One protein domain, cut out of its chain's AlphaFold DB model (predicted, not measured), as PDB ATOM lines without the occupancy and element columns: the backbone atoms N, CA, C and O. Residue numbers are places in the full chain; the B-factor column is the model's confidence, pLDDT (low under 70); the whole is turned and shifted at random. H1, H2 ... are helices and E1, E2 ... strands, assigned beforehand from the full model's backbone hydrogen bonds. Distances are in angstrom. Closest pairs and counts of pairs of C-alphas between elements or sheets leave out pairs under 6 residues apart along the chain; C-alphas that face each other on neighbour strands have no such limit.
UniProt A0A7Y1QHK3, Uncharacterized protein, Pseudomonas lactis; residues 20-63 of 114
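This is residues 20 to 63 of the 114 residues of an uncharacterized protein of Pseudomonas lactis (UniProt A0A7Y1QHK3). This is a rounded clump of loops with little regular structure. The long unnamed stretch 20 to 42 folds back on itself along one side, H1 follows at one end, and H2 and E1 make the other side, where residues 60 to 61 of E1 run antiparallel to residues 20 to 21. The printed part has 44 residues, with named elements in the order H1, H2, E1; they hold only 11 residues, class mixed. It is compact, radius of gyration of the C-alphas 8.7 A, spanning 21 by 18 by 18 A.

The closest C-alphas of H2, residues 53 to 56, and E1, residues 60 to 62, are those of Trp 54 and Leu 60, 5.4 A apart. E1 pairs with no named strand. H1, residues 43 to 46, is apart from H2 and from E1. Residues 27 to 28 pair antiparallel with residues 34 to 35. H1 and H2 are too short for an O i to N i+4 pair; in each, the one O i to N i+3 pair is not within range.

H1 begins at C-alpha 43 (48.684, -19.312, -18.455) and is 5.2 A long. H2 measures 5.1 A. E1 measures 6.8 A and ends at C-alpha 62 (38.744, -13.045, -22.510).

The C-alphas farthest apart, of Lys 24 and Glu 44, are 22.2 A apart. The printed part has no cut. The link H1 to H2 is short, and H2 to E1 tight. No printed residue is under 70 in pLDDT.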
ATOM      1  N   THR A  20      43.100 -10.458 -22.009       93.81
ATOM      2  CA  THR A  20      43.777  -9.276 -22.552       93.81
ATOM      3  C   THR A  20      43.427  -8.041 -21.731       93.81
ATOM      4  O   THR A  20      42.250  -7.747 -21.519       93.81
ATOM      5  N   ASN A  21      44.440  -7.284 -21.309       94.31
ATOM      6  CA  ASN A  21      44.251  -5.978 -20.680       94.31
ATOM      7  C   ASN A  21      43.933  -4.920 -21.735       94.31
ATOM      8  O   ASN A  21      44.800  -4.519 -22.506       94.31
ATOM      9  N   ILE A  22      42.700  -4.420 -21.734       91.50
ATOM     10  CA  ILE A  22      42.265  -3.380 -22.675       91.50
ATOM     11  C   ILE A  22      42.442  -1.956 -22.128       91.50
ATOM     12  O   ILE A  22      42.112  -0.977 -22.801       91.50
ATOM     13  N   SER A  23      42.942  -1.809 -20.900       90.50
ATOM     14  CA  SER A  23      43.170  -0.502 -20.291       90.50
ATOM     15  C   SER A  23      44.530   0.089 -20.660       90.50
ATOM     16  O   SER A  23      45.449  -0.591 -21.108       90.50
ATOM     17  N   LYS A  24      44.669   1.400 -20.435       91.94
ATOM     18  CA  LYS A  24      45.926   2.138 -20.647       91.94
ATOM     19  C   LYS A  24      46.944   1.947 -19.518       91.94
ATOM     20  O   LYS A  24      48.068   2.425 -19.645       91.94
ATOM     21  N   ASN A  25      46.549   1.303 -18.421       93.56
ATOM     22  CA  ASN A  25      47.378   1.127 -17.234       93.56
ATOM     23  C   ASN A  25      47.691  -0.361 -17.027       93.56
ATOM     24  O   ASN A  25      46.881  -1.213 -17.397       93.56
ATOM     25  N   PRO A  26      48.831  -0.699 -16.406       94.38
ATOM     26  CA  PRO A  26      49.081  -2.064 -15.978       94.38
ATOM     27  C   PRO A  26      48.011  -2.530 -14.986       94.38
ATOM     28  O   PRO A  26      47.645  -1.800 -14.062       94.38
ATOM     29  N   VAL A  27      47.540  -3.755 -15.174       95.25
ATOM     30  CA  VAL A  27      46.632  -4.441 -14.255       95.25
ATOM     31  C   VAL A  27      47.464  -5.266 -13.289       95.25
ATOM     32  O   VAL A  27      48.328  -6.017 -13.725       95.25
ATOM     33  N   VAL A  28      47.210  -5.132 -11.988       95.31
ATOM     34  CA  VAL A  28      47.862  -5.938 -10.945       95.31
ATOM     35  C   VAL A  28      46.916  -7.065 -10.540       95.31
ATOM     36  O   VAL A  28      45.795  -6.800 -10.102       95.31
ATOM     37  N   LEU A  29      47.355  -8.310 -10.694       94.19
ATOM     38  CA  LEU A  29      46.586  -9.510 -10.375       94.19
ATOM     39  C   LEU A  29      46.686  -9.868  -8.883       94.19
ATOM     40  O   LEU A  29      47.466  -9.280  -8.129       94.19
ATOM     41  N   GLY A  30      45.876 -10.833  -8.440       90.25
ATOM     42  CA  GLY A  30      45.798 -11.240  -7.030       90.25
ATOM     43  C   GLY A  30      47.098 -11.820  -6.455       90.25
ATOM     44  O   GLY A  30      47.312 -11.753  -5.246       90.25
ATOM     45  N   ASP A  31      47.981 -12.338  -7.307       91.81
ATOM     46  CA  ASP A  31      49.320 -12.826  -6.953       91.81
ATOM     47  C   ASP A  31      50.385 -11.711  -6.898       91.81
ATOM     48  O   ASP A  31      51.541 -11.964  -6.558       91.81
ATOM     49  N   GLY A  32      50.002 -10.470  -7.217       91.62
ATOM     50  CA  GLY A  32      50.897  -9.320  -7.315       91.62
ATOM     51  C   GLY A  32      51.649  -9.222  -8.646       91.62
ATOM     52  O   GLY A  32      52.422  -8.278  -8.827       91.62
ATOM     53  N   SER A  33      51.432 -10.154  -9.580       93.81
ATOM     54  CA  SER A  33      51.950 -10.039 -10.941       93.81
ATOM     55  C   SER A  33      51.193  -8.963 -11.724       93.81
ATOM     56  O   SER A  33      50.116  -8.512 -11.326       93.81
ATOM     57  N   THR A  34      51.774  -8.510 -12.835       94.50
ATOM     58  CA  THR A  34      51.201  -7.426 -13.638       94.50
ATOM     59  C   THR A  34      51.004  -7.828 -15.087       94.50
ATOM     60  O   THR A  34      51.872  -8.482 -15.661       94.50
ATOM     61  N   VAL A  35      49.909  -7.362 -15.684       93.12
ATOM     62  CA  VAL A  35      49.619  -7.457 -17.120       93.12
ATOM     63  C   VAL A  35      49.686  -6.047 -17.699       93.12
ATOM     64  O   VAL A  35      48.916  -5.169 -17.289       93.12
ATOM     65  N   GLY A  36      50.621  -5.793 -18.613       92.62
ATOM     66  CA  GLY A  36      50.791  -4.487 -19.243       92.62
ATOM     67  C   GLY A  36      49.581  -4.065 -20.079       92.62
ATOM     68  O   GLY A  36      48.680  -4.851 -20.361       92.62
ATOM     69  N   ALA A  37      49.536  -2.790 -20.460       91.94
ATOM     70  CA  ALA A  37      48.472  -2.260 -21.309       91.94
ATOM     71  C   ALA A  37      48.503  -2.930 -22.694       91.94
ATOM     72  O   ALA A  37      49.529  -2.891 -23.372       91.94
ATOM     73  N   GLY A  38      47.390  -3.531 -23.115       87.69
ATOM     74  CA  GLY A  38      47.300  -4.295 -24.364       87.69
ATOM     75  C   GLY A  38      47.954  -5.680 -24.317       87.69
ATOM     76  O   GLY A  38      47.927  -6.385 -25.324       87.69
ATOM     77  N   GLU A  39      48.543  -6.076 -23.186       91.50
ATOM     78  CA  GLU A  39      49.185  -7.382 -23.033       91.50
ATOM     79  C   GLU A  39      48.187  -8.468 -22.631       91.50
ATOM     80  O   GLU A  39      47.078  -8.205 -22.150       91.50
ATOM     81  N   GLN A  40      48.620  -9.709 -22.831       93.44
ATOM     82  CA  GLN A  40      47.886 -10.905 -22.459       93.44
ATOM     83  C   GLN A  40      48.441 -11.506 -21.170       93.44
ATOM     84  O   GLN A  40      49.649 -11.473 -20.936       93.44
ATOM     85  N   THR A  41      47.573 -12.118 -20.371       92.38
ATOM     86  CA  THR A  41      47.988 -12.964 -19.248       92.38
ATOM     87  C   THR A  41      48.784 -14.167 -19.743       92.38
ATOM     88  O   THR A  41      48.395 -14.809 -20.725       92.38
ATOM     89  N   THR A  42      49.833 -14.553 -19.018       90.56
ATOM     90  CA  THR A  42      50.389 -15.909 -19.142       90.56
ATOM     91  C   THR A  42      49.377 -16.959 -18.650       90.56
ATOM     92  O   THR A  42      48.402 -16.605 -17.979       90.56
ATOM     93  N   PRO A  43      49.569 -18.257 -18.952       88.38
ATOM     94  CA  PRO A  43      48.684 -19.312 -18.455       88.38
ATOM     95  C   PRO A  43      48.534 -19.317 -16.928       88.38
ATOM     96  O   PRO A  43      47.439 -19.546 -16.429       88.38
ATOM     97  N   GLU A  44      49.602 -19.014 -16.193       88.12
ATOM     98  CA  GLU A  44      49.595 -18.941 -14.727       88.12
ATOM     99  C   GLU A  44      48.831 -17.708 -14.226       88.12
ATOM    100  O   GLU A  44      48.134 -17.763 -13.218       88.12
ATOM    101  N   GLN A  45      48.930 -16.593 -14.951       91.44
ATOM    102  CA  GLN A  45      48.217 -15.356 -14.640       91.44
ATOM    103  C   GLN A  45      46.717 -15.441 -14.938       91.44
ATOM    104  O   GLN A  45      45.923 -14.761 -14.288       91.44
ATOM    105  N   ALA A  46      46.320 -16.267 -15.910       90.62
ATOM    106  CA  ALA A  46      44.926 -16.424 -16.319       90.62
ATOM    107  C   ALA A  46      44.023 -16.895 -15.166       90.62
ATOM    108  O   ALA A  46      42.881 -16.449 -15.064       90.62
ATOM    109  N   GLU A  47      44.557 -17.719 -14.258       91.00
ATOM    110  CA  GLU A  47      43.842 -18.187 -13.062       91.00
ATOM    111  C   GLU A  47      43.493 -17.045 -12.094       91.00
ATOM    112  O   GLU A  47      42.505 -17.127 -11.371       91.00
ATOM    113  N   PHE A  48      44.277 -15.961 -12.089       91.19
ATOM    114  CA  PHE A  48      44.028 -14.776 -11.260       91.19
ATOM    115  C   PHE A  48      43.198 -13.704 -11.974       91.19
ATOM    116  O   PHE A  48      42.854 -12.692 -11.357       91.19
ATOM    117  N   ALA A  49      42.919 -13.894 -13.264       90.19
ATOM    118  CA  ALA A  49      42.086 -13.008 -14.061       90.19
ATOM    119  C   ALA A  49      40.609 -13.431 -14.025       90.19
ATOM    120  O   ALA A  49      39.749 -12.556 -13.922       90.19
ATOM    121  N   GLU A  50      40.329 -14.739 -14.033       88.62
ATOM    122  CA  GLU A  50      38.970 -15.283 -13.919       88.62
ATOM    123  C   GLU A  50      38.363 -15.002 -12.530       88.62
ATOM    124  O   GLU A  50      38.969 -15.247 -11.486       88.62
ATOM    125  N   GLY A  51      37.156 -14.443 -12.505       87.44
ATOM    126  CA  GLY A  51      36.457 -13.973 -11.311       87.44
ATOM    127  C   GLY A  51      37.086 -12.742 -10.652       87.44
ATOM    128  O   GLY A  51      36.709 -12.396  -9.530       87.44
ATOM    129  N   SER A  52      38.059 -12.089 -11.296       91.25
ATOM    130  CA  SER A  52      38.728 -10.917 -10.730       91.25
ATOM    131  C   SER A  52      37.889  -9.643 -10.872       91.25
ATOM    132  O   SER A  52      37.066  -9.503 -11.776       91.25
ATOM    133  N   PHE A  53      38.173  -8.648 -10.026       93.69
ATOM    134  CA  PHE A  53      37.606  -7.298 -10.158       93.69
ATOM    135  C   PHE A  53      37.870  -6.697 -11.552       93.69
ATOM    136  O   PHE A  53      37.072  -5.926 -12.076       93.69
ATOM    137  N   TRP A  54      38.995  -7.054 -12.174       94.56
ATOM    138  CA  TRP A  54      39.360  -6.552 -13.493       94.56
ATOM    139  C   TRP A  54      38.514  -7.160 -14.607       94.56
ATOM    140  O   TRP A  54      38.168  -6.440 -15.543       94.56
ATOM    141  N   GLU A  55      38.161  -8.441 -14.508       92.75
ATOM    142  CA  GLU A  55      37.192  -9.065 -15.415       92.75
ATOM    143  C   GLU A  55      35.806  -8.437 -15.235       92.75
ATOM    144  O   GLU A  55      35.204  -7.999 -16.214       92.75
ATOM    145  N   GLU A  56      35.313  -8.344 -13.994       92.19
ATOM    146  CA  GLU A  56      33.963  -7.834 -13.700       92.19
ATOM    147  C   GLU A  56      33.752  -6.417 -14.255       92.19
ATOM    148  O   GLU A  56      32.682  -6.077 -14.763       92.19
ATOM    149  N   HIS A  57      34.801  -5.595 -14.207       92.06
ATOM    150  CA  HIS A  57      34.789  -4.232 -14.728       92.06
ATOM    151  C   HIS A  57      35.217  -4.114 -16.201       92.06
ATOM    152  O   HIS A  57      35.367  -2.998 -16.703       92.06
ATOM    153  N   GLY A  58      35.399  -5.238 -16.902       89.56
ATOM    154  CA  GLY A  58      35.728  -5.284 -18.327       89.56
ATOM    155  C   GLY A  58      37.111  -4.728 -18.669       89.56
ATOM    156  O   GLY A  58      37.342  -4.317 -19.800       89.56
ATOM    157  N   VAL A  59      38.024  -4.666 -17.700       93.62
ATOM    158  CA  VAL A  59      39.415  -4.233 -17.893       93.62
ATOM    159  C   VAL A  59      40.267  -5.373 -18.453       93.62
ATOM    160  O   VAL A  59      41.095  -5.145 -19.337       93.62
ATOM    161  N   LEU A  60      40.046  -6.592 -17.959       93.44
ATOM    162  CA  LEU A  60      40.546  -7.822 -18.565       93.44
ATOM    163  C   LEU A  60      39.410  -8.469 -19.353       93.44
ATOM    164  O   LEU A  60      38.344  -8.729 -18.804       93.44
ATOM    165  N   VAL A  61      39.641  -8.734 -20.636       91.44
ATOM    166  CA  VAL A  61      38.650  -9.352 -21.526       91.44
ATOM    167  C   VAL A  61      39.193 -10.674 -22.047       91.44
ATOM    168  O   VAL A  61      40.347 -10.750 -22.464       91.44
ATOM    169  N   SER A  62      38.369 -11.719 -22.022       90.75
ATOM    170  CA  SER A  62      38.744 -13.045 -22.510       90.75
ATOM    171  C   SER A  62      39.030 -13.029 -24.013       90.75
ATOM    172  O   SER A  62      38.235 -12.501 -24.795       90.75
ATOM    173  N   GLY A  63      40.104 -13.693 -24.420       86.00
ATOM    174  CA  GLY A  63      40.524 -13.824 -25.808       86.00
ATOM    175  C   GLY A  63      41.750 -12.983 -26.140       86.00
ATOM    176  O   GLY A  63      42.232 -12.181 -25.339       86.00
TER     177      GLY A  63